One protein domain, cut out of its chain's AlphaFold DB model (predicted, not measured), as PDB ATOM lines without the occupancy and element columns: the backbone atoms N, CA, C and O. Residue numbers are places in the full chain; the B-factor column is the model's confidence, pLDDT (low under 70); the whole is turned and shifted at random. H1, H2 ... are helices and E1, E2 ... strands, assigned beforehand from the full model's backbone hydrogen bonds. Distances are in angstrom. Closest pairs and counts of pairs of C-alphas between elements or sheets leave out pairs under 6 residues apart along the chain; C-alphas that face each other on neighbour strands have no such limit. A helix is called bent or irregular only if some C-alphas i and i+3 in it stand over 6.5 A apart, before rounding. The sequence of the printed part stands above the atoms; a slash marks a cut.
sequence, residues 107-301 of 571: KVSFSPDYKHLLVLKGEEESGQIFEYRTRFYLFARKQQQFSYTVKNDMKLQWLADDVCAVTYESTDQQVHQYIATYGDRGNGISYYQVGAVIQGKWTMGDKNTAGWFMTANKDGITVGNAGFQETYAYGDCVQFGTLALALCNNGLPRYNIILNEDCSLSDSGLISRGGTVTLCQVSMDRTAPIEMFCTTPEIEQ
ATOM      1  N   LYS A 107      -4.963  31.289 -41.395       88.69
ATOM      2  CA  LYS A 107      -5.117  32.592 -42.048       88.69
ATOM      3  C   LYS A 107      -4.118  33.596 -41.511       88.69
ATOM      4  O   LYS A 107      -3.958  33.741 -40.304       88.69
ATOM      5  N   VAL A 108      -3.491  34.329 -42.426       91.19
ATOM      6  CA  VAL A 108      -2.555  35.404 -42.098       91.19
ATOM      7  C   VAL A 108      -2.900  36.672 -42.866       91.19
ATOM      8  O   VAL A 108      -3.273  36.608 -44.037       91.19
ATOM      9  N   SER A 109      -2.790  37.826 -42.215       93.75
ATOM     10  CA  SER A 109      -3.041  39.123 -42.847       93.75
ATOM     11  C   SER A 109      -2.171  40.204 -42.221       93.75
ATOM     12  O   SER A 109      -2.151  40.342 -41.001       93.75
ATOM     13  N   PHE A 110      -1.444  40.954 -43.048       92.88
ATOM     14  CA  PHE A 110      -0.683  42.118 -42.599       92.88
ATOM     15  C   PHE A 110      -1.596  43.326 -42.434       92.88
ATOM     16  O   PHE A 110      -2.495  43.524 -43.257       92.88
ATOM     17  N   SER A 111      -1.314  44.136 -41.416       92.44
ATOM     18  CA  SER A 111      -1.878  45.475 -41.312       92.44
ATOM     19  C   SER A 111      -1.484  46.331 -42.518       92.44
ATOM     20  O   SER A 111      -0.459  46.064 -43.157       92.44
ATOM     21  N   PRO A 112      -2.265  47.375 -42.841       92.44
ATOM     22  CA  PRO A 112      -1.944  48.284 -43.939       92.44
ATOM     23  C   PRO A 112      -0.562  48.944 -43.803       92.44
ATOM     24  O   PRO A 112       0.120  49.144 -44.809       92.44
ATOM     25  N   ASP A 113      -0.128  49.227 -42.573       89.50
ATOM     26  CA  ASP A 113       1.180  49.807 -42.251       89.50
ATOM     27  C   ASP A 113       2.310  48.770 -42.073       89.50
ATOM     28  O   ASP A 113       3.468  49.137 -41.854       89.50
ATOM     29  N   TYR A 114       1.988  47.476 -42.188       85.38
ATOM     30  CA  TYR A 114       2.885  46.333 -42.002       85.38
ATOM     31  C   TYR A 114       3.534  46.215 -40.612       85.38
ATOM     32  O   TYR A 114       4.487  45.444 -40.465       85.38
ATOM     33  N   LYS A 115       3.054  46.940 -39.591       83.94
ATOM     34  CA  LYS A 115       3.541  46.811 -38.204       83.94
ATOM     35  C   LYS A 115       2.908  45.641 -37.450       83.94
ATOM     36  O   LYS A 115       3.460  45.176 -36.450       83.94
ATOM     37  N   HIS A 116       1.766  45.149 -37.921       86.38
ATOM     38  CA  HIS A 116       1.018  44.079 -37.284       86.38
ATOM     39  C   HIS A 116       0.722  42.953 -38.275       86.38
ATOM     40  O   HIS A 116       0.571  43.148 -39.482       86.38
ATOM     41  N   LEU A 117       0.673  41.731 -37.753       87.94
ATOM     42  CA  LEU A 117       0.355  40.535 -38.521       87.94
ATOM     43  C   LEU A 117      -0.657  39.727 -37.723       87.94
ATOM     44  O   LEU A 117      -0.317  39.173 -36.675       87.94
ATOM     45  N   LEU A 118      -1.876  39.662 -38.251       92.56
ATOM     46  CA  LEU A 118      -2.913  38.773 -37.763       92.56
ATOM     47  C   LEU A 118      -2.556  37.346 -38.167       92.56
ATOM     48  O   LEU A 118      -2.294  37.087 -39.343       92.56
ATOM     49  N   VAL A 119      -2.578  36.430 -37.202       91.69
ATOM     50  CA  VAL A 119      -2.422  34.992 -37.434       91.69
ATOM     51  C   VAL A 119      -3.558  34.272 -36.734       91.69
ATOM     52  O   VAL A 119      -3.701  34.355 -35.518       91.69
ATOM     53  N   LEU A 120      -4.355  33.550 -37.510       92.12
ATOM     54  CA  LEU A 120      -5.425  32.697 -37.021       92.12
ATOM     55  C   LEU A 120      -5.080  31.259 -37.369       92.12
ATOM     56  O   LEU A 120      -4.740  30.975 -38.521       92.12
ATOM     57  N   LYS A 121      -5.177  30.369 -36.383       88.88
ATOM     58  CA  LYS A 121      -5.053  28.929 -36.602       88.88
ATOM     59  C   LYS A 121      -6.216  28.193 -35.964       88.88
ATOM     60  O   LYS A 121      -6.645  28.561 -34.873       88.88
ATOM     61  N   GLY A 122      -6.674  27.129 -36.600       83.81
ATOM     62  CA  GLY A 122      -7.700  26.265 -36.037       83.81
ATOM     63  C   GLY A 122      -7.725  24.888 -36.664       83.81
ATOM     64  O   GLY A 122      -6.937  24.606 -37.561       83.81
ATOM     65  N   GLU A 123      -8.617  24.040 -36.175       73.94
ATOM     66  CA  GLU A 123      -8.840  22.688 -36.694       73.94
ATOM     67  C   GLU A 123     -10.093  22.690 -37.575       73.94
ATOM     68  O   GLU A 123     -11.156  23.128 -37.128       73.94
ATOM     69  N   GLU A 124      -9.984  22.208 -38.818       70.12
ATOM     70  CA  GLU A 124     -11.113  22.223 -39.765       70.12
ATOM     71  C   GLU A 124     -12.302  21.376 -39.280       70.12
ATOM     72  O   GLU A 124     -13.451  21.779 -39.453       70.12
ATOM     73  N   GLU A 125     -12.051  20.244 -38.610       71.62
ATOM     74  CA  GLU A 125     -13.113  19.353 -38.119       71.62
ATOM     75  C   GLU A 125     -13.905  19.933 -36.938       71.62
ATOM     76  O   GLU A 125     -15.119  19.741 -36.853       71.62
ATOM     77  N   SER A 126     -13.235  20.627 -36.007       76.38
ATOM     78  CA  SER A 126     -13.885  21.182 -34.810       76.38
ATOM     79  C   SER A 126     -14.415  22.602 -35.021       76.38
ATOM     80  O   SER A 126     -15.231  23.078 -34.230       76.38
ATOM     81  N   GLY A 127     -13.938  23.300 -36.058       79.81
ATOM     82  CA  GLY A 127     -14.242  24.706 -36.316       79.81
ATOM     83  C   GLY A 127     -13.669  25.659 -35.262       79.81
ATOM     84  O   GLY A 127     -13.973  26.850 -35.283       79.81
ATOM     85  N   GLN A 128     -12.865  25.183 -34.308       85.19
ATOM     86  CA  GLN A 128     -12.281  26.039 -33.276       85.19
ATOM     87  C   GLN A 128     -11.124  26.847 -33.852       85.19
ATOM     88  O   GLN A 128     -10.123  26.278 -34.291       85.19
ATOM     89  N   ILE A 129     -11.244  28.172 -33.802       87.00
ATOM     90  CA  ILE A 129     -10.207  29.102 -34.248       87.00
ATOM     91  C   ILE A 129      -9.593  29.817 -33.048       87.00
ATOM     92  O   ILE A 129     -10.274  30.187 -32.089       87.00
ATOM     93  N   PHE A 130      -8.287  30.033 -33.130       86.38
ATOM     94  CA  PHE A 130      -7.499  30.744 -32.143       86.38
ATOM     95  C   PHE A 130      -6.709  31.873 -32.802       86.38
ATOM     96  O   PHE A 130      -6.098  31.690 -33.858       86.38
ATOM     97  N   GLU A 131      -6.664  33.023 -32.137       86.31
ATOM     98  CA  GLU A 131      -5.713  34.083 -32.436       86.31
ATOM     99  C   GLU A 131      -4.324  33.704 -31.912       86.31
ATOM    100  O   GLU A 131      -4.149  33.243 -30.778       86.31
ATOM    101  N   TYR A 132      -3.320  33.936 -32.752       85.25
ATOM    102  CA  TYR A 132      -1.917  33.819 -32.411       85.25
ATOM    103  C   TYR A 132      -1.245  35.189 -32.518       85.25
ATOM    104  O   TYR A 132      -1.347  35.867 -33.539       85.25
ATOM    105  N   ARG A 133      -0.475  35.568 -31.494       79.81
ATOM    106  CA  ARG A 133       0.326  36.800 -31.527       79.81
ATOM    107  C   ARG A 133       1.714  36.529 -32.042       79.81
ATOM    108  O   ARG A 133       2.373  35.571 -31.634       79.81
ATOM    109  N   THR A 134       2.145  37.391 -32.947       74.25
ATOM    110  CA  THR A 134       3.383  37.222 -33.692       74.25
ATOM    111  C   THR A 134       4.590  37.760 -32.934       74.25
ATOM    112  O   THR A 134       4.509  38.674 -32.116       74.25
ATOM    113  N   ARG A 135       5.746  37.165 -33.215       66.00
ATOM    114  CA  ARG A 135       7.069  37.596 -32.774       66.00
ATOM    115  C   ARG A 135       7.989  37.563 -33.990       66.00
ATOM    116  O   ARG A 135       8.143  36.519 -34.626       66.00
ATOM    117  N   PHE A 136       8.568  38.715 -34.331       67.50
ATOM    118  CA  PHE A 136       9.409  38.903 -35.525       67.50
ATOM    119  C   PHE A 136       8.756  38.446 -36.847       67.50
ATOM    120  O   PHE A 136       9.465  38.059 -37.771       67.50
ATOM    121  N   TYR A 137       7.419  38.417 -36.926       73.88
ATOM    122  CA  TYR A 137       6.616  37.918 -38.063       73.88
ATOM    123  C   TYR A 137       6.822  36.450 -38.483       73.88
ATOM    124  O   TYR A 137       6.060  35.934 -39.298       73.88
ATOM    125  N   LEU A 138       7.823  35.760 -37.935       75.38
ATOM    126  CA  LEU A 138       8.164  34.382 -38.286       75.38
ATOM    127  C   LEU A 138       7.521  33.371 -37.337       75.38
ATOM    128  O   LEU A 138       7.100  32.295 -37.761       75.38
ATOM    129  N   PHE A 139       7.432  33.734 -36.059       78.81
ATOM    130  CA  PHE A 139       6.864  32.894 -35.017       78.81
ATOM    131  C   PHE A 139       5.584  33.511 -34.479       78.81
ATOM    132  O   PHE A 139       5.438  34.731 -34.462       78.81
ATOM    133  N   ALA A 140       4.668  32.683 -34.000       79.69
ATOM    134  CA  ALA A 140       3.499  33.136 -33.278       79.69
ATOM    135  C   ALA A 140       3.135  32.175 -32.150       79.69
ATOM    136  O   ALA A 140       3.448  30.986 -32.200       79.69
ATOM    137  N   ARG A 141       2.484  32.707 -31.120       78.25
ATOM    138  CA  ARG A 141       2.037  31.950 -29.953       78.25
ATOM    139  C   ARG A 141       0.535  32.104 -29.787       78.25
ATOM    140  O   ARG A 141       0.017  33.212 -29.905       78.25
ATOM    141  N   LYS A 142      -0.127  30.989 -29.489       80.12
ATOM    142  CA  LYS A 142      -1.559  30.919 -29.190       80.12
ATOM    143  C   LYS A 142      -1.906  31.888 -28.053       80.12
ATOM    144  O   LYS A 142      -1.234  31.856 -27.021       80.12
ATOM    145  N   GLN A 143      -2.920  32.726 -28.250       75.50
ATOM    146  CA  GLN A 143      -3.385  33.691 -27.251       75.50
ATOM    147  C   GLN A 143      -4.828  33.413 -26.841       75.50
ATOM    148  O   GLN A 143      -5.060  32.986 -25.716       75.50
ATOM    149  N   GLN A 144      -5.781  33.643 -27.743       74.25
ATOM    150  CA  GLN A 144      -7.204  33.653 -27.413       74.25
ATOM    151  C   GLN A 144      -7.988  32.760 -28.369       74.25
ATOM    152  O   GLN A 144      -7.680  32.689 -29.558       74.25
ATOM    153  N   GLN A 145      -8.986  32.055 -27.843       81.56
ATOM    154  CA  GLN A 145      -9.942  31.290 -28.638       81.56
ATOM    155  C   GLN A 145     -11.127  32.170 -29.026       81.56
ATOM    156  O   GLN A 145     -11.555  33.014 -28.239       81.56
ATOM    157  N   PHE A 146     -11.686  31.951 -30.213       82.44
ATOM    158  CA  PHE A 146     -12.962  32.555 -30.584       82.44
ATOM    159  C   PHE A 146     -14.094  31.949 -29.747       82.44
ATOM    160  O   PHE A 146     -14.127  30.739 -29.518       82.44
ATOM    161  N   SER A 147     -15.053  32.778 -29.330       75.31
ATOM    162  CA  SER A 147     -16.208  32.324 -28.544       75.31
ATOM    163  C   SER A 147     -17.117  31.361 -29.316       75.31
ATOM    164  O   SER A 147     -17.818  30.560 -28.705       75.31
ATOM    165  N   TYR A 148     -17.083  31.415 -30.651       81.19
ATOM    166  CA  TYR A 148     -17.891  30.579 -31.534       81.19
ATOM    167  C   TYR A 148     -17.024  29.855 -32.564       81.19
ATOM    168  O   TYR A 148     -15.978  30.342 -32.995       81.19
ATOM    169  N   THR A 149     -17.475  28.667 -32.963       85.62
ATOM    170  CA  THR A 149     -16.843  27.860 -34.014       85.62
ATOM    171  C   THR A 149     -17.045  28.485 -35.389       85.62
ATOM    172  O   THR A 149     -18.084  29.077 -35.646       85.62
ATOM    173  N   VAL A 150     -16.105  28.280 -36.300       86.19
ATOM    174  CA  VAL A 150     -16.162  28.731 -37.689       86.19
ATOM    175  C   VAL A 150     -16.568  27.564 -38.586       86.19
ATOM    176  O   VAL A 150     -15.947  26.506 -38.546       86.19
ATOM    177  N   LYS A 151     -17.611  27.753 -39.399       80.56
ATOM    178  CA  LYS A 151     -18.121  26.728 -40.328       80.56
ATOM    179  C   LYS A 151     -17.497  26.813 -41.725       80.56
ATOM    180  O   LYS A 151     -17.312  25.792 -42.377       80.56
ATOM    181  N   ASN A 152     -17.245  28.033 -42.195       76.06
ATOM    182  CA  ASN A 152     -16.840  28.354 -43.566       76.06
ATOM    183  C   ASN A 152     -15.589  29.255 -43.558       76.06
ATOM    184  O   ASN A 152     -14.852  29.323 -42.579       76.06
ATOM    185  N   ASP A 153     -15.340  29.972 -44.651       84.88
ATOM    186  CA  ASP A 153     -14.247  30.930 -44.710       84.88
ATOM    187  C   ASP A 153     -14.489  32.169 -43.822       84.88
ATOM    188  O   ASP A 153     -15.627  32.553 -43.555       84.88
ATOM    189  N   MET A 154     -13.410  32.825 -43.389       91.19
ATOM    190  CA  MET A 154     -13.469  34.057 -42.582       91.19
ATOM    191  C   MET A 154     -13.150  35.296 -43.422       91.19
ATOM    192  O   MET A 154     -12.128  35.333 -44.113       91.19
ATOM    193  N   LYS A 155     -13.940  36.363 -43.308       94.19
ATOM    194  CA  LYS A 155     -13.595  37.671 -43.875       94.19
ATOM    195  C   LYS A 155     -12.679  38.423 -42.912       94.19
ATOM    196  O   LYS A 155     -13.056  38.690 -41.776       94.19
ATOM    197  N   LEU A 156     -11.498  38.809 -43.395       96.06
ATOM    198  CA  LEU A 156     -10.542  39.643 -42.664       96.06
ATOM    199  C   LEU A 156     -10.596  41.073 -43.198       96.06
ATOM    200  O   LEU A 156     -10.493  41.281 -44.410       96.06
ATOM    201  N   GLN A 157     -10.739  42.051 -42.310       96.25
ATOM    202  CA  GLN A 157     -10.780  43.460 -42.679       96.25
ATOM    203  C   GLN A 157     -10.076  44.317 -41.628       96.25
ATOM    204  O   GLN A 157     -10.551  44.448 -40.504       96.25
ATOM    205  N   TRP A 158      -8.967  44.941 -42.015       96.31
ATOM    206  CA  TRP A 158      -8.329  45.982 -41.211       96.31
ATOM    207  C   TRP A 158      -9.192  47.243 -41.248       96.31
ATOM    208  O   TRP A 158      -9.473  47.773 -42.325       96.31
ATOM    209  N   LEU A 159      -9.685  47.646 -40.078       96.06
ATOM    210  CA  LEU A 159     -10.533  48.827 -39.888       96.06
ATOM    211  C   LEU A 159      -9.727  50.036 -39.395       96.06
ATOM    212  O   LEU A 159     -10.158  51.164 -39.598       96.06
ATOM    213  N   ALA A 160      -8.558  49.777 -38.811       94.00
ATOM    214  CA  ALA A 160      -7.475  50.716 -38.551       94.00
ATOM    215  C   ALA A 160      -6.139  49.981 -38.778       94.00
ATOM    216  O   ALA A 160      -6.137  48.766 -39.012       94.00
ATOM    217  N   ASP A 161      -5.014  50.688 -38.697       90.19
ATOM    218  CA  ASP A 161      -3.684  50.088 -38.865       90.19
ATOM    219  C   ASP A 161      -3.376  49.033 -37.784       90.19
ATOM    220  O   ASP A 161      -2.721  48.028 -38.052       90.19
ATOM    221  N   ASP A 162      -3.958  49.172 -36.594       91.56
ATOM    222  CA  ASP A 162      -3.766  48.284 -35.448       91.56
ATOM    223  C   ASP A 162      -5.040  47.538 -35.012       91.56
ATOM    224  O   ASP A 162      -5.067  46.934 -33.933       91.56
ATOM    225  N   VAL A 163      -6.089  47.527 -35.848       95.25
ATOM    226  CA  VAL A 163      -7.352  46.829 -35.554       95.25
ATOM    227  C   VAL A 163      -7.879  46.049 -36.758       95.25
ATOM    228  O   VAL A 163      -8.253  46.621 -37.786       95.25
ATOM    229  N   CYS A 164      -7.975  44.725 -36.609       96.12
ATOM    230  CA  CYS A 164      -8.498  43.822 -37.633       96.12
ATOM    231  C   CYS A 164      -9.792  43.144 -37.174       96.12
ATOM    232  O   CYS A 164      -9.808  42.427 -36.174       96.12
ATOM    233  N   ALA A 165     -10.864  43.326 -37.938       96.94
ATOM    234  CA  ALA A 165     -12.116  42.613 -37.756       96.94
ATOM    235  C   ALA A 165     -12.109  41.290 -38.535       96.94
ATOM    236  O   ALA A 165     -11.793  41.244 -39.729       96.94
ATOM    237  N   VAL A 166     -12.498  40.217 -37.852       96.31
ATOM    238  CA  VAL A 166     -12.614  38.853 -38.372       96.31
ATOM    239  C   VAL A 166     -14.081  38.449 -38.320       96.31
ATOM    240  O   VAL A 166     -14.591  38.098 -37.259       96.31
ATOM    241  N   THR A 167     -14.767  38.509 -39.458       94.94
ATOM    242  CA  THR A 167     -16.187  38.150 -39.577       94.94
ATOM    243  C   THR A 167     -16.323  36.737 -40.125       94.94
ATOM    244  O   THR A 167     -15.630  36.382 -41.081       94.94
ATOM    245  N   TYR A 168     -17.206  35.929 -39.544       92.44
ATOM    246  CA  TYR A 168     -17.380  34.534 -39.941       92.44
ATOM    247  C   TYR A 168     -18.793  34.020 -39.672       92.44
ATOM    248  O   TYR A 168     -19.515  34.547 -38.829       92.44
ATOM    249  N   GLU A 169     -19.174  32.960 -40.381       91.88
ATOM    250  CA  GLU A 169     -20.389  32.197 -40.092       91.88
ATOM    251  C   GLU A 169     -20.070  31.045 -39.139       91.88
ATOM    252  O   GLU A 169     -19.136  30.266 -39.379       91.88
ATOM    253  N   SER A 170     -20.864  30.924 -38.078       86.81
ATOM    254  CA  SER A 170     -20.762  29.822 -37.124       86.81
ATOM    255  C   SER A 170     -21.680  28.651 -37.496       86.81
ATOM    256  O   SER A 170     -22.438  28.674 -38.473       86.81
ATOM    257  N   THR A 171     -21.574  27.563 -36.739       80.25
ATOM    258  CA  THR A 171     -22.379  26.342 -36.894       80.25
ATOM    259  C   THR A 171     -23.871  26.579 -36.636       80.25
ATOM    260  O   THR A 171     -24.707  25.877 -37.208       80.25
ATOM    261  N   ASP A 172     -24.209  27.621 -35.873       81.50
ATOM    262  CA  ASP A 172     -25.568  28.135 -35.651       81.50
ATOM    263  C   ASP A 172     -26.158  28.897 -36.859       81.50
ATOM    264  O   ASP A 172     -27.309  29.334 -36.808       81.50
ATOM    265  N   GLN A 173     -25.400  29.019 -37.958       83.25
ATOM    266  CA  GLN A 173     -25.752  29.770 -39.171       83.25
ATOM    267  C   GLN A 173     -25.906  31.283 -38.946       83.25
ATOM    268  O   GLN A 173     -26.501  31.966 -39.780       83.25
ATOM    269  N   GLN A 174     -25.368  31.812 -37.846       88.00
ATOM    270  CA  GLN A 174     -25.310  33.243 -37.573       88.00
ATOM    271  C   GLN A 174     -23.933  33.812 -37.912       88.00
ATOM    272  O   GLN A 174     -22.914  33.111 -37.914       88.00
ATOM    273  N   VAL A 175     -23.916  35.112 -38.207       90.44
ATOM    274  CA  VAL A 175     -22.683  35.870 -38.422       90.44
ATOM    275  C   VAL A 175     -22.157  36.332 -37.072       90.44
ATOM    276  O   VAL A 175     -22.825  37.076 -36.358       90.44
ATOM    277  N   HIS A 176     -20.938  35.914 -36.762       89.25
ATOM    278  CA  HIS A 176     -20.196  36.298 -35.569       89.25
ATOM    279  C   HIS A 176     -18.944  37.073 -35.951       89.25
ATOM    280  O   HIS A 176     -18.523  37.108 -37.115       89.25
ATOM    281  N   GLN A 177     -18.340  37.712 -34.955       88.44
ATOM    282  CA  GLN A 177     -17.136  38.489 -35.171       88.44
ATOM    283  C   GLN A 177     -16.163  38.384 -34.007       88.44
ATOM    284  O   GLN A 177     -16.547  38.318 -32.844       88.44
ATOM    285  N   TYR A 178     -14.884  38.397 -34.356       92.31
ATOM    286  CA  TYR A 178     -13.778  38.629 -33.444       92.31
ATOM    287  C   TYR A 178     -13.012  39.868 -33.907       92.31
ATOM    288  O   TYR A 178     -12.845  40.067 -35.111       92.31
ATOM    289  N   ILE A 179     -12.537  40.700 -32.982       91.69
ATOM    290  CA  ILE A 179     -11.742  41.885 -33.318       91.69
ATOM    291  C   ILE A 179     -10.380  41.773 -32.640       91.69
ATOM    292  O   ILE A 179     -10.276  41.738 -31.417       91.69
ATOM    293  N   ALA A 180      -9.331  41.728 -33.454       90.75
ATOM    294  CA  ALA A 180      -7.950  41.708 -33.007       90.75
ATOM    295  C   ALA A 180      -7.415  43.140 -32.894       90.75
ATOM    296  O   ALA A 180      -7.321  43.845 -33.901       90.75
ATOM    297  N   THR A 181      -7.030  43.552 -31.687       88.94
ATOM    298  CA  THR A 181      -6.483  44.888 -31.388       88.94
ATOM    299  C   THR A 181      -5.008  44.809 -31.002       88.94
ATOM    300  O   THR A 181      -4.624  43.894 -30.268       88.94
ATOM    301  N   TYR A 182      -4.170  45.735 -31.480       81.38
ATOM    302  CA  TYR A 182      -2.708  45.703 -31.291       81.38
ATOM    303  C   TYR A 182      -2.106  46.952 -30.614       81.38
ATOM    304  O   TYR A 182      -0.897  46.967 -30.382       81.38
ATOM    305  N   GLY A 183      -2.914  47.958 -30.261       79.56
ATOM    306  CA  GLY A 183      -2.451  49.214 -29.658       79.56
ATOM    307  C   GLY A 183      -3.318  49.717 -28.499       79.56
ATOM    308  O   GLY A 183      -4.188  49.003 -28.002       79.56
ATOM    309  N   ASP A 184      -3.062  50.962 -28.095       81.19
ATOM    310  CA  ASP A 184      -3.803  51.719 -27.081       81.19
ATOM    311  C   ASP A 184      -3.841  53.217 -27.464       81.19
ATOM    312  O   ASP A 184      -2.970  53.681 -28.203       81.19
ATOM    313  N   ARG A 185      -4.852  53.966 -27.002       80.00
ATOM    314  CA  ARG A 185      -4.993  55.438 -27.130       80.00
ATOM    315  C   ARG A 185      -4.910  56.187 -25.796       80.00
ATOM    316  O   ARG A 185      -5.030  57.413 -25.767       80.00
ATOM    317  N   GLY A 186      -4.738  55.454 -24.697       67.38
ATOM    318  CA  GLY A 186      -4.542  55.997 -23.363       67.38
ATOM    319  C   GLY A 186      -3.063  56.112 -22.998       67.38
ATOM    320  O   GLY A 186      -2.188  56.323 -23.835       67.38
ATOM    321  N   ASN A 187      -2.787  55.987 -21.703       61.47
ATOM    322  CA  ASN A 187      -1.437  56.054 -21.141       61.47
ATOM    323  C   ASN A 187      -0.726  54.683 -21.097       61.47
ATOM    324  O   ASN A 187       0.376  54.601 -20.559       61.47
ATOM    325  N   GLY A 188      -1.356  53.611 -21.601       50.03
ATOM    326  CA  GLY A 188      -0.846  52.238 -21.535       50.03
ATOM    327  C   GLY A 188      -0.839  51.593 -20.138       50.03
ATOM    328  O   GLY A 188      -0.367  50.467 -19.998       50.03
ATOM    329  N   ILE A 189      -1.336  52.284 -19.107       41.44
ATOM    330  CA  ILE A 189      -1.314  51.851 -17.697       41.44
ATOM    331  C   ILE A 189      -2.735  51.600 -17.171       41.44
ATOM    332  O   ILE A 189      -2.941  50.663 -16.405       41.44
ATOM    333  N   SER A 190      -3.716  52.408 -17.580       46.75
ATOM    334  CA  SER A 190      -5.113  52.303 -17.139       46.75
ATOM    335  C   SER A 190      -6.035  51.861 -18.272       46.75
ATOM    336  O   SER A 190      -6.017  52.444 -19.356       46.75
ATOM    337  N   TYR A 191      -6.876  50.866 -17.996       56.84
ATOM    338  CA  TYR A 191      -7.895  50.386 -18.926       56.84
ATOM    339  C   TYR A 191      -9.094  51.347 -18.956       56.84
ATOM    340  O   TYR A 191      -9.547  51.797 -17.904       56.84
ATOM    341  N   TYR A 192      -9.616  51.652 -20.144       69.75
ATOM    342  CA  TYR A 192     -10.808  52.486 -20.323       69.75
ATOM    343  C   TYR A 192     -11.852  51.781 -21.185       69.75
ATOM    344  O   TYR A 192     -11.553  50.893 -21.987       69.75
ATOM    345  N   GLN A 193     -13.103  52.191 -20.998       78.62
ATOM    346  CA  GLN A 193     -14.238  51.671 -21.745       78.62
ATOM    347  C   GLN A 193     -14.438  52.501 -23.013       78.62
ATOM    348  O   GLN A 193     -14.706  53.699 -22.939       78.62
ATOM    349  N   VAL A 194     -14.361  51.866 -24.180       84.88
ATOM    350  CA  VAL A 194     -14.585  52.488 -25.491       84.88
ATOM    351  C   VAL A 194     -15.934  53.202 -25.522       84.88
ATOM    352  O   VAL A 194     -16.020  54.336 -25.977       84.88
ATOM    353  N   GLY A 195     -16.983  52.590 -24.968       82.88
ATOM    354  CA  GLY A 195     -18.310  53.207 -24.890       82.88
ATOM    355  C   GLY A 195     -18.346  54.523 -24.100       82.88
ATOM    356  O   GLY A 195     -19.142  55.405 -24.426       82.88
ATOM    357  N   ALA A 196     -17.463  54.677 -23.108       81.56
ATOM    358  CA  ALA A 196     -17.353  55.880 -22.289       81.56
ATOM    359  C   ALA A 196     -16.516  56.975 -22.965       81.56
ATOM    360  O   ALA A 196     -16.825  58.152 -22.819       81.56
ATOM    361  N   VAL A 197     -15.488  56.618 -23.741       85.06
ATOM    362  CA  VAL A 197     -14.609  57.622 -24.372       85.06
ATOM    363  C   VAL A 197     -15.201  58.228 -25.648       85.06
ATOM    364  O   VAL A 197     -14.816  59.326 -26.048       85.06
ATOM    365  N   ILE A 198     -16.153  57.537 -26.290       90.38
ATOM    366  CA  ILE A 198     -16.775  57.971 -27.552       90.38
ATOM    367  C   ILE A 198     -18.020  58.854 -27.367       90.38
ATOM    368  O   ILE A 198     -18.792  59.003 -28.310       90.38
ATOM    369  N   GLN A 199     -18.269  59.425 -26.187       88.75
ATOM    370  CA  GLN A 199     -19.474  60.234 -25.943       88.75
ATOM    371  C   GLN A 199     -19.610  61.405 -26.932       88.75
ATOM    372  O   GLN A 199     -18.635  62.047 -27.328       88.75
ATOM    373  N   GLY A 200     -20.848  61.700 -27.335       88.50
ATOM    374  CA  GLY A 200     -21.184  62.820 -28.213       88.50
ATOM    375  C   GLY A 200     -21.737  62.420 -29.582       88.50
ATOM    376  O   GLY A 200     -22.103  61.273 -29.848       88.50
ATOM    377  N   LYS A 201     -21.854  63.421 -30.460       90.94
ATOM    378  CA  LYS A 201     -22.410  63.288 -31.813       90.94
ATOM    379  C   LYS A 201     -21.305  63.225 -32.849       90.94
ATOM    380  O   LYS A 201     -20.535  64.170 -33.003       90.94
ATOM    381  N   TRP A 202     -21.309  62.161 -33.627       92.94
ATOM    382  CA  TRP A 202     -20.312  61.837 -34.629       92.94
ATOM    383  C   TRP A 202     -20.923  61.871 -36.023       92.94
ATOM    384  O   TRP A 202     -22.009  61.341 -36.264       92.94
ATOM    385  N   THR A 203     -20.225  62.515 -36.954       91.19
ATOM    386  CA  THR A 203     -20.665  62.663 -38.349       91.19
ATOM    387  C   THR A 203     -19.470  62.561 -39.291       91.19
ATOM    388  O   THR A 203     -18.335  62.743 -38.869       91.19
ATOM    389  N   MET A 204     -19.695  62.368 -40.592       84.88
ATOM    390  CA  MET A 204     -18.618  62.433 -41.599       84.88
ATOM    391  C   MET A 204     -18.107  63.870 -41.884       84.88
ATOM    392  O   MET A 204     -17.473  64.112 -42.914       84.88
ATOM    393  N   GLY A 205     -18.419  64.851 -41.025       74.62
ATOM    394  CA  GLY A 205     -18.125  66.268 -41.258       74.62
ATOM    395  C   GLY A 205     -18.741  66.780 -42.566       74.62
ATOM    396  O   GLY A 205     -19.837  66.372 -42.955       74.62
ATOM    397  N   ASP A 206     -18.001  67.618 -43.297       69.38
ATOM    398  CA  ASP A 206     -18.434  68.195 -44.583       69.38
ATOM    399  C   ASP A 206     -18.604  67.154 -45.708       69.38
ATOM    400  O   ASP A 206     -19.146  67.457 -46.772       69.38
ATOM    401  N   LYS A 207     -18.156  65.909 -45.494       65.00
ATOM    402  CA  LYS A 207     -18.272  64.805 -46.460       65.00
ATOM    403  C   LYS A 207     -19.570  64.007 -46.303       65.00
ATOM    404  O   LYS A 207     -19.737  62.995 -46.982       65.00
ATOM    405  N   ASN A 208     -20.491  64.430 -45.428       69.06
ATOM    406  CA  ASN A 208     -21.691  63.670 -45.071       69.06
ATOM    407  C   ASN A 208     -22.801  63.668 -46.145       69.06
ATOM    408  O   ASN A 208     -23.938  64.059 -45.896       69.06
ATOM    409  N   THR A 209     -22.492  63.202 -47.355       62.84
ATOM    410  CA  THR A 209     -23.436  63.139 -48.486       62.84
ATOM    411  C   THR A 209     -24.500  62.050 -48.333       62.84
ATOM    412  O   THR A 209     -25.564  62.147 -48.938       62.84
ATOM    413  N   ALA A 210     -24.234  61.031 -47.513       72.19
ATOM    414  CA  ALA A 210     -25.141  59.914 -47.249       72.19
ATOM    415  C   ALA A 210     -25.938  60.055 -45.932       72.19
ATOM    416  O   ALA A 210     -26.764  59.200 -45.624       72.19
ATOM    417  N   GLY A 211     -25.709  61.129 -45.167       84.25
ATOM    418  CA  GLY A 211     -26.448  61.437 -43.940       84.25
ATOM    419  C   GLY A 211     -26.173  60.493 -42.770       84.25
ATOM    420  O   GLY A 211     -27.021  60.386 -41.891       84.25
ATOM    421  N   TRP A 212     -25.033  59.796 -42.754       91.50
ATOM    422  CA  TRP A 212     -24.671  58.918 -41.642       91.50
ATOM    423  C   TRP A 212     -24.347  59.719 -40.388       91.50
ATOM    424  O   TRP A 212     -23.692  60.766 -40.446       91.50
ATOM    425  N   PHE A 213     -24.780  59.192 -39.253       92.56
ATOM    426  CA  PHE A 213     -24.471  59.730 -37.944       92.56
ATOM    427  C   PHE A 213     -24.339  58.606 -36.923       92.56
ATOM    428  O   PHE A 213     -24.909  57.521 -37.067       92.56
ATOM    429  N   MET A 214     -23.610  58.916 -35.861       94.81
ATOM    430  CA  MET A 214     -23.608  58.146 -34.635       94.81
ATOM    431  C   MET A 214     -23.782  59.112 -33.468       94.81
ATOM    432  O   MET A 214     -23.221  60.202 -33.459       94.81
ATOM    433  N   THR A 215     -24.599  58.755 -32.492       93.25
ATOM    434  CA  THR A 215     -24.714  59.489 -31.232       93.25
ATOM    435  C   THR A 215     -24.493  58.498 -30.113       93.25
ATOM    436  O   THR A 215     -25.292  57.581 -29.957       93.25
ATOM    437  N   ALA A 216     -23.412  58.680 -29.367       90.00
ATOM    438  CA  ALA A 216     -23.202  57.989 -28.109       90.00
ATOM    439  C   ALA A 216     -23.633  58.932 -26.990       90.00
ATOM    440  O   ALA A 216     -23.209  60.091 -26.938       90.00
ATOM    441  N   ASN A 217     -24.544  58.452 -26.161       82.25
ATOM    442  CA  ASN A 217     -25.019  59.137 -24.975       82.25
ATOM    443  C   ASN A 217     -25.307  58.084 -23.900       82.25
ATOM    444  O   ASN A 217     -25.121  56.891 -24.117       82.25
ATOM    445  N   LYS A 218     -25.804  58.514 -22.746       73.88
ATOM    446  CA  LYS A 218     -26.134  57.611 -21.638       73.88
ATOM    447  C   LYS A 218     -27.151  56.511 -21.971       73.88
ATOM    448  O   LYS A 218     -27.070  55.430 -21.400       73.88
ATOM    449  N   ASP A 219     -28.073  56.759 -22.902       73.75
ATOM    450  CA  ASP A 219     -29.120  55.801 -23.280       73.75
ATOM    451  C   ASP A 219     -28.575  54.701 -24.210       73.75
ATOM    452  O   ASP A 219     -29.278  53.746 -24.544       73.75
ATOM    453  N   GLY A 220     -27.317  54.838 -24.638       82.69
ATOM    454  CA  GLY A 220     -26.616  53.906 -25.496       82.69
ATOM    455  C   GLY A 220     -26.065  54.574 -26.747       82.69
ATOM    456  O   GLY A 220     -25.824  55.783 -26.826       82.69
ATOM    457  N   ILE A 221     -25.852  53.756 -27.766       93.44
ATOM    458  CA  ILE A 221     -25.236  54.177 -29.013       93.44
ATOM    459  C   ILE A 221     -26.269  54.078 -30.118       93.44
ATOM    460  O   ILE A 221     -26.745  53.002 -30.469       93.44
ATOM    461  N   THR A 222     -26.621  55.222 -30.688       94.62
ATOM    462  CA  THR A 222     -27.505  55.303 -31.845       94.62
ATOM    463  C   THR A 222     -26.681  55.445 -33.112       94.62
ATOM    464  O   THR A 222     -25.910  56.392 -33.236       94.62
ATOM    465  N   VAL A 223     -26.886  54.549 -34.070       95.19
ATOM    466  CA  VAL A 223     -26.283  54.588 -35.405       95.19
ATOM    467  C   VAL A 223     -27.394  54.685 -36.439       95.19
ATOM    468  O   VAL A 223     -28.412  53.999 -36.345       95.19
ATOM    469  N   GLY A 224     -27.215  55.529 -37.450       92.69
ATOM    470  CA  GLY A 224     -28.221  55.650 -38.493       92.69
ATOM    471  C   GLY A 224     -27.807  56.504 -39.673       92.69
ATOM    472  O   GLY A 224     -26.700  57.043 -39.747       92.69
ATOM    473  N   ASN A 225     -28.742  56.623 -40.605       89.62
ATOM    474  CA  ASN A 225     -28.712  57.568 -41.708       89.62
ATOM    475  C   ASN A 225     -30.130  58.095 -42.000       89.62
ATOM    476  O   ASN A 225     -31.054  57.895 -41.217       89.62
ATOM    477  N   ALA A 226     -30.332  58.768 -43.136       83.19
ATOM    478  CA  ALA A 226     -31.636  59.336 -43.496       83.19
ATOM    479  C   ALA A 226     -32.784  58.307 -43.633       83.19
ATOM    480  O   ALA A 226     -33.949  58.698 -43.609       83.19
ATOM    481  N   GLY A 227     -32.475  57.020 -43.823       84.06
ATOM    482  CA  GLY A 227     -33.453  55.955 -44.063       84.06
ATOM    483  C   GLY A 227     -33.604  54.938 -42.931       84.06
ATOM    484  O   GLY A 227     -34.560  54.166 -42.963       84.06
ATOM    485  N   PHE A 228     -32.696  54.911 -41.952       90.19
ATOM    486  CA  PHE A 228     -32.797  54.014 -40.801       90.19
ATOM    487  C   PHE A 228     -32.069  54.572 -39.576       90.19
ATOM    488  O   PHE A 228     -31.106  55.325 -39.698       90.19
ATOM    489  N   GLN A 229     -32.508  54.146 -38.398       92.81
ATOM    490  CA  GLN A 229     -31.873  54.456 -37.127       92.81
ATOM    491  C   GLN A 229     -32.046  53.258 -36.195       92.81
ATOM    492  O   GLN A 229     -33.157  52.753 -36.041       92.81
ATOM    493  N   GLU A 230     -30.954  52.816 -35.584       93.44
ATOM    494  CA  GLU A 230     -30.929  51.747 -34.589       93.44
ATOM    495  C   GLU A 230     -30.188  52.248 -33.346       93.44
ATOM    496  O   GLU A 230     -29.178  52.947 -33.458       93.44
ATOM    497  N   THR A 231     -30.695  51.903 -32.164       92.44
ATOM    498  CA  THR A 231     -30.093  52.259 -30.874       92.44
ATOM    499  C   THR A 231     -29.717  50.985 -30.136       92.44
ATOM    500  O   THR A 231     -30.505  50.043 -30.084       92.44
ATOM    501  N   TYR A 232     -28.510  50.977 -29.585       88.19
ATOM    502  CA  TYR A 232     -27.873  49.846 -28.931       88.19
ATOM    503  C   TYR A 232     -27.594  50.205 -27.478       88.19
ATOM    504  O   TYR A 232     -26.912  51.199 -27.222       88.19
ATOM    505  N   ALA A 233     -28.106  49.420 -26.530       82.62
ATOM    506  CA  ALA A 233     -27.762  49.606 -25.127       82.62
ATOM    507  C   ALA A 233     -26.296  49.211 -24.896       82.62
ATOM    508  O   ALA A 233     -25.772  48.316 -25.561       82.62
ATOM    509  N   TYR A 234     -25.628  49.837 -23.925       80.19
ATOM    510  CA  TYR A 234     -24.238  49.488 -23.608       80.19
ATOM    511  C   TYR A 234     -24.067  48.024 -23.185       80.19
ATOM    512  O   TYR A 234     -23.065  47.419 -23.543       80.19
ATOM    513  N   GLY A 235     -25.059  47.438 -22.503       74.56
ATOM    514  CA  GLY A 235     -25.052  46.014 -22.138       74.56
ATOM    515  C   GLY A 235     -25.138  45.055 -23.333       74.56
ATOM    516  O   GLY A 235     -24.738  43.903 -23.213       74.56
ATOM    517  N   ASP A 236     -25.599  45.532 -24.494       76.75
ATOM    518  CA  ASP A 236     -25.590  44.769 -25.747       76.75
ATOM    519  C   ASP A 236     -24.296  44.988 -26.552       76.75
ATOM    520  O   ASP A 236     -24.132  44.453 -27.649       76.75
ATOM    521  N   CYS A 237     -23.368  45.807 -26.055       82.44
ATOM    522  CA  CYS A 237     -22.110  46.091 -26.727       82.44
ATOM    523  C   CYS A 237     -20.990  45.204 -26.172       82.44
ATOM    524  O   CYS A 237     -20.876  45.008 -24.967       82.44
ATOM    525  N   VAL A 238     -20.118  44.706 -27.048       82.00
ATOM    526  CA  VAL A 238     -18.970  43.873 -26.663       82.00
ATOM    527  C   VAL A 238     -17.681  44.617 -26.970       82.00
ATOM    528  O   VAL A 238     -17.420  44.977 -28.121       82.00
ATOM    529  N   GLN A 239     -16.871  44.858 -25.943       86.69
ATOM    530  CA  GLN A 239     -15.586  45.536 -26.081       86.69
ATOM    531  C   GLN A 239     -14.465  44.550 -26.437       86.69
ATOM    532  O   GLN A 239     -14.359  43.467 -25.866       86.69
ATOM    533  N   PHE A 240     -13.594  44.962 -27.357       81.94
ATOM    534  CA  PHE A 240     -12.383  44.243 -27.739       81.94
ATOM    535  C   PHE A 240     -11.168  45.137 -27.490       81.94
ATOM    536  O   PHE A 240     -10.962  46.143 -28.175       81.94
ATOM    537  N   GLY A 241     -10.364  44.771 -26.487       80.50
ATOM    538  CA  GLY A 241      -9.240  45.595 -26.038       80.50
ATOM    539  C   GLY A 241      -9.693  46.998 -25.624       80.50
ATOM    540  O   GLY A 241     -10.811  47.176 -25.158       80.50
ATOM    541  N   THR A 242      -8.836  47.998 -25.807       84.19
ATOM    542  CA  THR A 242      -9.168  49.411 -25.556       84.19
ATOM    543  C   THR A 242      -9.514  50.179 -26.839       84.19
ATOM    544  O   THR A 242      -9.700  51.391 -26.807       84.19
ATOM    545  N   LEU A 243      -9.599  49.490 -27.985       89.31
ATOM    546  CA  LEU A 243      -9.683  50.132 -29.304       89.31
ATOM    547  C   LEU A 243     -10.995  49.902 -30.049       89.31
ATOM    548  O   LEU A 243     -11.265  50.621 -31.011       89.31
ATOM    549  N   ALA A 244     -11.783  48.894 -29.676       93.25
ATOM    550  CA  ALA A 244     -12.932  48.487 -30.468       93.25
ATOM    551  C   ALA A 244     -14.151  48.123 -29.621       93.25
ATOM    552  O   ALA A 244     -14.038  47.530 -28.551       93.25
ATOM    553  N   LEU A 245     -15.326  48.437 -30.160       93.25
ATOM    554  CA  LEU A 245     -16.626  48.102 -29.594       93.25
ATOM    555  C   LEU A 245     -17.533  47.555 -30.698       93.25
ATOM    556  O   LEU A 245     -17.759  48.226 -31.707       93.25
ATOM    557  N   ALA A 246     -18.058  46.349 -30.509       92.31
ATOM    558  CA  ALA A 246     -19.074  45.767 -31.375       92.31
ATOM    559  C   ALA A 246     -20.466  46.059 -30.801       92.31
ATOM    560  O   ALA A 246     -20.758  45.708 -29.660       92.31
ATOM    561  N   LEU A 247     -21.330  46.680 -31.597       91.88
ATOM    562  CA  LEU A 247     -22.735  46.907 -31.276       91.88
ATOM    563  C   LEU A 247     -23.523  45.653 -31.649       91.88
ATOM    564  O   LEU A 247     -23.599  45.316 -32.840       91.88
ATOM    565  N   CYS A 248     -24.091  44.959 -30.663       85.12
ATOM    566  CA  CYS A 248     -24.823  43.722 -30.908       85.12
ATOM    567  C   CYS A 248     -26.330  43.910 -30.735       85.12
ATOM    568  O   CYS A 248     -26.799  44.747 -29.979       85.12
ATOM    569  N   ASN A 249     -27.108  43.109 -31.451       84.06
ATOM    570  CA  ASN A 249     -28.549  43.006 -31.263       84.06
ATOM    571  C   ASN A 249     -28.872  41.540 -30.978       84.06
ATOM    572  O   ASN A 249     -28.584  40.681 -31.814       84.06
ATOM    573  N   ASN A 250     -29.419  41.254 -29.793       78.12
ATOM    574  CA  ASN A 250     -29.621  39.892 -29.287       78.12
ATOM    575  C   ASN A 250     -28.330  39.048 -29.336       78.12
ATOM    576  O   ASN A 250     -28.341  37.905 -29.789       78.12
ATOM    577  N   GLY A 251     -27.200  39.641 -28.936       75.50
ATOM    578  CA  GLY A 251     -25.886  38.985 -28.931       75.50
ATOM    579  C   GLY A 251     -25.211  38.832 -30.302       75.50
ATOM    580  O   GLY A 251     -24.100  38.312 -30.362       75.50
ATOM    581  N   LEU A 252     -25.833  39.293 -31.397       82.00
ATOM    582  CA  LEU A 252     -25.257  39.225 -32.745       82.00
ATOM    583  C   LEU A 252     -24.681  40.576 -33.192       82.00
ATOM    584  O   LEU A 252     -25.404  41.575 -33.150       82.00
ATOM    585  N   PRO A 253     -23.427  40.631 -33.673       90.31
ATOM    586  CA  PRO A 253     -22.762  41.882 -34.030       90.31
ATOM    587  C   PRO A 253     -23.361  42.519 -35.295       90.31
ATOM    588  O   PRO A 253     -23.602  41.853 -36.303       90.31
ATOM    589  N   ARG A 254     -23.588  43.837 -35.252       94.44
ATOM    590  CA  ARG A 254     -24.211  44.626 -36.333       94.44
ATOM    591  C   ARG A 254     -23.297  45.716 -36.871       94.44
ATOM    592  O   ARG A 254     -23.200  45.892 -38.087       94.44
ATOM    593  N   TYR A 255     -22.608  46.410 -35.974       97.19
ATOM    594  CA  TYR A 255     -21.661  47.470 -36.301       97.19
ATOM    595  C   TYR A 255     -20.447  47.405 -35.389       97.19
ATOM    596  O   TYR A 255     -20.556  46.998 -34.241       97.19
ATOM    597  N   ASN A 256     -19.317  47.880 -35.893       97.00
ATOM    598  CA  ASN A 256     -18.103  48.106 -35.127       97.00
ATOM    599  C   ASN A 256     -17.817  49.587 -35.030       97.00
ATOM    600  O   ASN A 256     -17.946  50.294 -36.030       97.00
ATOM    601  N   ILE A 257     -17.357  50.009 -33.861       97.75
ATOM    602  CA  ILE A 257     -16.785  51.325 -33.611       97.75
ATOM    603  C   ILE A 257     -15.332  51.117 -33.219       97.75
ATOM    604  O   ILE A 257     -15.048  50.385 -32.274       97.75
ATOM    605  N   ILE A 258     -14.430  51.754 -33.956       97.31
ATOM    606  CA  ILE A 258     -12.984  51.626 -33.784       97.31
ATOM    607  C   ILE A 258     -12.391  53.000 -33.485       97.31
ATOM    608  O   ILE A 258     -12.713  53.960 -34.185       97.31
ATOM    609  N   LEU A 259     -11.516  53.095 -32.485       95.44
ATOM    610  CA  LEU A 259     -10.700  54.285 -32.257       95.44
ATOM    611  C   LEU A 259      -9.513  54.299 -33.228       95.44
ATOM    612  O   LEU A 259      -8.665  53.401 -33.202       95.44
ATOM    613  N   ASN A 260      -9.423  55.332 -34.063       93.69
ATOM    614  CA  ASN A 260      -8.326  55.471 -35.020       93.69
ATOM    615  C   ASN A 260      -7.026  55.915 -34.321       93.69
ATOM    616  O   ASN A 260      -7.031  56.308 -33.153       93.69
ATOM    617  N   GLU A 261      -5.881  55.802 -35.004       89.19
ATOM    618  CA  GLU A 261      -4.555  56.133 -34.437       89.19
ATOM    619  C   GLU A 261      -4.397  57.610 -34.034       89.19
ATOM    620  O   GLU A 261      -3.526  57.945 -33.236       89.19
ATOM    621  N   ASP A 262      -5.234  58.496 -34.573       87.56
ATOM    622  CA  ASP A 262      -5.242  59.925 -34.264       87.56
ATOM    623  C   ASP A 262      -5.969  60.267 -32.950       87.56
ATOM    624  O   ASP A 262      -5.947  61.421 -32.514       87.56
ATOM    625  N   CYS A 263      -6.601  59.288 -32.296       88.69
ATOM    626  CA  CYS A 263      -7.212  59.465 -30.986       88.69
ATOM    627  C   CYS A 263      -6.163  59.571 -29.871       88.69
ATOM    628  O   CYS A 263      -5.279  58.729 -29.732       88.69
ATOM    629  N   SER A 264      -6.358  60.544 -28.985       84.38
ATOM    630  CA  SER A 264      -5.732  60.599 -27.665       84.38
ATOM    631  C   SER A 264      -6.784  60.949 -26.620       84.38
ATOM    632  O   SER A 264      -7.710  61.715 -26.904       84.38
ATOM    633  N   LEU A 265      -6.667  60.404 -25.414       81.56
ATOM    634  CA  LEU A 265      -7.598  60.722 -24.331       81.56
ATOM    635  C   LEU A 265      -7.185  62.013 -23.615       81.56
ATOM    636  O   LEU A 265      -6.003  62.213 -23.330       81.56
ATOM    637  N   SER A 266      -8.149  62.897 -23.358       77.69
ATOM    638  CA  SER A 266      -7.947  64.089 -22.534       77.69
ATOM    639  C   SER A 266      -8.015  63.743 -21.041       77.69
ATOM    640  O   SER A 266      -8.347  62.618 -20.662       77.69
ATOM    641  N   ASP A 267      -7.743  64.720 -20.173       71.19
ATOM    642  CA  ASP A 267      -7.844  64.549 -18.715       71.19
ATOM    643  C   ASP A 267      -9.266  64.172 -18.252       71.19
ATOM    644  O   ASP A 267      -9.431  63.607 -17.174       71.19
ATOM    645  N   SER A 268     -10.294  64.458 -19.064       67.44
ATOM    646  CA  SER A 268     -11.686  64.060 -18.805       67.44
ATOM    647  C   SER A 268     -11.993  62.614 -19.225       67.44
ATOM    648  O   SER A 268     -13.111  62.139 -19.031       67.44
ATOM    649  N   GLY A 269     -11.017  61.903 -19.802       73.12
ATOM    650  CA  GLY A 269     -11.179  60.543 -20.314       73.12
ATOM    651  C   GLY A 269     -11.883  60.464 -21.672       73.12
ATOM    652  O   GLY A 269     -12.139  59.364 -22.154       73.12
ATOM    653  N   LEU A 270     -12.184  61.599 -22.308       83.56
ATOM    654  CA  LEU A 270     -12.825  61.668 -23.622       83.56
ATOM    655  C   LEU A 270     -11.797  61.767 -24.753       83.56
ATOM    656  O   LEU A 270     -10.640  62.134 -24.545       83.56
ATOM    657  N   ILE A 271     -12.224  61.459 -25.980       84.88
ATOM    658  CA  ILE A 271     -11.380  61.640 -27.167       84.88
ATOM    659  C   ILE A 271     -11.097  63.135 -27.375       84.88
ATOM    660  O   ILE A 271     -12.001  63.942 -27.597       84.88
ATOM    661  N   SER A 272      -9.811  63.487 -27.357       83.00
ATOM    662  CA  SER A 272      -9.316  64.840 -27.592       83.00
ATOM    663  C   SER A 272      -9.721  65.363 -28.969       83.00
ATOM    664  O   SER A 272      -9.868  64.620 -29.946       83.00
ATOM    665  N   ARG A 273      -9.843  66.691 -29.075       80.62
ATOM    666  CA  ARG A 273     -10.209  67.359 -30.328       80.62
ATOM    667  C   ARG A 273      -9.279  66.947 -31.474       80.62
ATOM    668  O   ARG A 273      -8.084  67.219 -31.435       80.62
ATOM    669  N   GLY A 274      -9.874  66.410 -32.536       82.31
ATOM    670  CA  GLY A 274      -9.169  65.984 -33.745       82.31
ATOM    671  C   GLY A 274      -9.102  64.470 -33.919       82.31
ATOM    672  O   GLY A 274      -8.883  64.047 -35.046       82.31
ATOM    673  N   GLY A 275      -9.356  63.684 -32.867       89.06
ATOM    674  CA  GLY A 275      -9.456  62.229 -32.979       89.06
ATOM    675  C   GLY A 275     -10.701  61.783 -33.747       89.06
ATOM    676  O   GLY A 275     -11.753  62.437 -33.697       89.06
ATOM    677  N   THR A 276     -10.582  60.656 -34.443       92.75
ATOM    678  CA  THR A 276     -11.650  60.097 -35.276       92.75
ATOM    679  C   THR A 276     -12.011  58.675 -34.873       92.75
ATOM    680  O   THR A 276     -11.213  57.924 -34.316       92.75
ATOM    681  N   VAL A 277     -13.252  58.287 -35.162       95.88
ATOM    682  CA  VAL A 277     -13.710  56.906 -34.978       95.88
ATOM    683  C   VAL A 277     -14.165  56.324 -36.301       95.88
ATOM    684  O   VAL A 277     -14.764  57.016 -37.123       95.88
ATOM    685  N   THR A 278     -13.923  55.037 -36.504       96.25
ATOM    686  CA  THR A 278     -14.394  54.312 -37.682       96.25
ATOM    687  C   THR A 278     -15.616  53.477 -37.326       96.25
ATOM    688  O   THR A 278     -15.532  52.555 -36.519       96.25
ATOM    689  N   LEU A 279     -16.749  53.770 -37.968       96.19
ATOM    690  CA  LEU A 279     -17.952  52.944 -37.945       96.19
ATOM    691  C   LEU A 279     -17.929  51.972 -39.131       96.19
ATOM    692  O   LEU A 279     -17.806  52.392 -40.281       96.19
ATOM    693  N   CYS A 280     -18.114  50.675 -38.898       96.06
ATOM    694  CA  CYS A 280     -18.209  49.700 -39.986       96.06
ATOM    695  C   CYS A 280     -19.328  48.690 -39.748       96.06
ATOM    696  O   CYS A 280     -19.441  48.131 -38.664       96.06
ATOM    697  N   GLN A 281     -20.142  48.426 -40.770       95.00
ATOM    698  CA  GLN A 281     -21.166  47.385 -40.698       95.00
ATOM    699  C   GLN A 281     -20.528  45.990 -40.675       95.00
ATOM    700  O   GLN A 281     -19.580  45.708 -41.416       95.00
ATOM    701  N   VAL A 282     -21.101  45.101 -39.867       95.12
ATOM    702  CA  VAL A 282     -20.716  43.692 -39.795       95.12
ATOM    703  C   VAL A 282     -21.479  42.910 -40.860       95.12
ATOM    704  O   VAL A 282     -22.704  42.843 -40.861       95.12
ATOM    705  N   SER A 283     -20.738  42.355 -41.818       93.62
ATOM    706  CA  SER A 283     -21.256  41.476 -42.868       93.62
ATOM    707  C   SER A 283     -20.125  40.631 -43.453       93.62
ATOM    708  O   SER A 283     -18.963  41.067 -43.457       93.62
ATOM    709  N   MET A 284     -20.478  39.447 -43.962       92.81
ATOM    710  CA  MET A 284     -19.607  38.612 -44.796       92.81
ATOM    711  C   MET A 284     -19.336  39.246 -46.167       92.81
ATOM    712  O   MET A 284     -18.277  39.013 -46.750       92.81
ATOM    713  N   ASP A 285     -20.231  40.107 -46.656       92.94
ATOM    714  CA  ASP A 285     -20.018  40.881 -47.881       92.94
ATOM    715  C   ASP A 285     -18.994  41.999 -47.674       92.94
ATOM    716  O   ASP A 285     -18.675  42.405 -46.554       92.94
ATOM    717  N   ARG A 286     -18.468  42.557 -48.769       88.75
ATOM    718  CA  ARG A 286     -17.556  43.704 -48.698       88.75
ATOM    719  C   ARG A 286     -18.278  44.913 -48.094       88.75
ATOM    720  O   ARG A 286     -19.259  45.391 -48.651       88.75
ATOM    721  N   THR A 287     -17.744  45.440 -46.997       92.12
ATOM    722  CA  THR A 287     -18.283  46.615 -46.299       92.12
ATOM    723  C   THR A 287     -17.298  47.774 -46.376       92.12
ATOM    724  O   THR A 287     -16.082  47.570 -46.383       92.12
ATOM    725  N   ALA A 288     -17.821  48.995 -46.476       89.12
ATOM    726  CA  ALA A 288     -17.027  50.217 -46.477       89.12
ATOM    727  C   ALA A 288     -16.984  50.794 -45.051       89.12
ATOM    728  O   ALA A 288     -18.049  51.096 -44.510       89.12
ATOM    729  N   PRO A 289     -15.801  50.925 -44.428       93.06
ATOM    730  CA  PRO A 289     -15.660  51.645 -43.168       93.06
ATOM    731  C   PRO A 289     -15.946  53.138 -43.363       93.06
ATOM    732  O   PRO A 289     -15.630  53.707 -44.411       93.06
ATOM    733  N   ILE A 290     -16.558  53.758 -42.360       92.31
ATOM    734  CA  ILE A 290     -16.966  55.159 -42.355       92.31
ATOM    735  C   ILE A 290     -16.219  55.864 -41.229       92.31
ATOM    736  O   ILE A 290     -16.494  55.627 -40.057       92.31
ATOM    737  N   GLU A 291     -15.299  56.748 -41.590       93.00
ATOM    738  CA  GLU A 291     -14.613  57.615 -40.635       93.00
ATOM    739  C   GLU A 291     -15.548  58.744 -40.179       93.00
ATOM    740  O   GLU A 291     -16.219  59.393 -40.990       93.00
ATOM    741  N   MET A 292     -15.607  58.969 -38.870       93.31
ATOM    742  CA  MET A 292     -16.478  59.942 -38.231       93.31
ATOM    743  C   MET A 292     -15.702  60.866 -37.293       93.31
ATOM    744  O   MET A 292     -14.794  60.455 -36.575       93.31
ATOM    745  N   PHE A 293     -16.139  62.121 -37.266       91.56
ATOM    746  CA  PHE A 293     -15.608  63.204 -36.450       91.56
ATOM    747  C   PHE A 293     -16.633  63.603 -35.402       91.56
ATOM    748  O   PHE A 293     -17.825  63.737 -35.716       91.56
ATOM    749  N   CYS A 294     -16.173  63.858 -34.179       88.88
ATOM    750  CA  CYS A 294     -17.061  64.381 -33.159       88.88
ATOM    751  C   CYS A 294     -17.389  65.856 -33.424       88.88
ATOM    752  O   CYS A 294     -16.522  66.681 -33.709       88.88
ATOM    753  N   THR A 295     -18.672  66.178 -33.333       84.25
ATOM    754  CA  THR A 295     -19.237  67.518 -33.542       84.25
ATOM    755  C   THR A 295     -19.704  68.162 -32.243       84.25
ATOM    756  O   THR A 295     -20.002  69.354 -32.225       84.25
ATOM    757  N   THR A 296     -19.760  67.394 -31.154       78.19
ATOM    758  CA  THR A 296     -20.089  67.907 -29.824       78.19
ATOM    759  C   THR A 296     -18.819  68.468 -29.180       78.19
ATOM    760  O   THR A 296     -17.821  67.753 -29.119       78.19
ATOM    761  N   PRO A 297     -18.806  69.729 -28.716       70.00
ATOM    762  CA  PRO A 297     -17.694  70.269 -27.941       70.00
ATOM    763  C   PRO A 297     -17.451  69.457 -26.663       70.00
ATOM    764  O   PRO A 297     -18.409  69.062 -26.010       70.00
ATOM    765  N   GLU A 298     -16.192  69.293 -26.253       65.25
ATOM    766  CA  GLU A 298     -15.820  68.531 -25.045       65.25
ATOM    767  C   GLU A 298     -16.543  69.020 -23.782       65.25
ATOM    768  O   GLU A 298     -17.011  68.222 -22.984       65.25
ATOM    769  N   ILE A 299     -16.744  70.335 -23.646       59.50
ATOM    770  CA  ILE A 299     -17.508  70.916 -22.532       59.50
ATOM    771  C   ILE A 299     -18.962  70.420 -22.543       59.50
ATOM    772  O   ILE A 299     -19.514  70.157 -21.491       59.50
ATOM    773  N   GLU A 300     -19.588  70.261 -23.710       56.62
ATOM    774  CA  GLU A 300     -20.958  69.741 -23.824       56.62
ATOM    775  C   GLU A 300     -21.010  68.214 -23.685       56.62
ATOM    776  O   GLU A 300     -22.005  67.691 -23.196       56.62
ATOM    777  N   GLN A 301     -19.940  67.505 -24.055       56.59
ATOM    778  CA  GLN A 301     -19.778  66.074 -23.767       56.59
ATOM    779  C   GLN A 301     -19.634  65.826 -22.258       56.59
ATOM    780  O   GLN A 301     -20.193  64.861 -21.751       56.59
TER     781      GLN A 301
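What this domain is: This is residues 107 to 301 of the 571 residues of an uncharacterized protein of uncultured Clostridium sp (UniProt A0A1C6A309). Three sheets are stacked face to face: at one end a large sheet, E8 to E16, curled like part of a barrel and folded back on itself; in the middle E5 E6 E7; at the other end E1 E2 E3 E4. The short helix H1 packs on the large sheet, and H2 only grazes it. The printed part has 195 residues with two named helices and sixteen named strands, in the order E1 to E7, H1, E8 to E16, H2. The large sheet runs E11 E10 E9 E8 E16 E15 E14 E13 E12, and all three sheets are antiparallel. The class is mostly strand; the whole is compact, with a radius of gyration of the C-alphas of 16.8 A and spans of 52 by 37 by 29 A.

Where its parts are: Find C-alpha 252 at (-25.257, 39.225, -32.745); E14, residues 252 to 259, runs 21.0 A from there and bends by 55 degrees at residue 255. In the same sheet look for E12 at 237 to 240, E13 at 244 to 249, E15 at 276 to 281 and E16 at 290 to 294, then E8 at 200 to 203, E9 at 213 to 217, E10 at 220 to 225 and E11 at 228 to 232. The next sheet has E5 at 155 to 160, E6 at 163 to 169, 20.1 A, and E7 at 175 to 181. E1, 107 to 110, begins at (-5.117, 32.592, -42.048); E2 at 117 to 123, 20.2 A, E3 at 129 to 135 and E4 at 139 to 145 follow. H1 is 194 to 197; H2, 298 to 301, ends at (-19.778, 66.074, -23.767).

How they stand to each other: In the folded sheet, one sheet bent back into two leaves, E11 E10 E9 E8 E16 E15 face E13 E12, with E14 as the hinge. Beside E14, look at N 256 and O 280 of E15, 2.8 A, and N 245 of E13 and O 257, 2.9 A. H1 is on this sheet at a height of 6.2 A, over none of its strands; its closest C-alphas to E13 are Val 194 and Leu 245, 6.3 A. The E5 E6 E7 sheet faces it, with strands at 32 degrees; the closest C-alphas of E7 and E14 are His 176 and Pro 253, 6.3 A. E6 and E7 are a hairpin, with N 166 and O 178 at 2.8 A. Both helices are too short for an O i to N i+4 pair.

The domain as a whole: The C-alphas of Glu 125 and Ile 299, the farthest apart, are 54.0 A apart. The printed part has no cut. The long links are E7 to H1 and E14 to E15. Mean pLDDT of the printed part is 84.4; residues 186 to 192 and 298 to 301 are among those under 70.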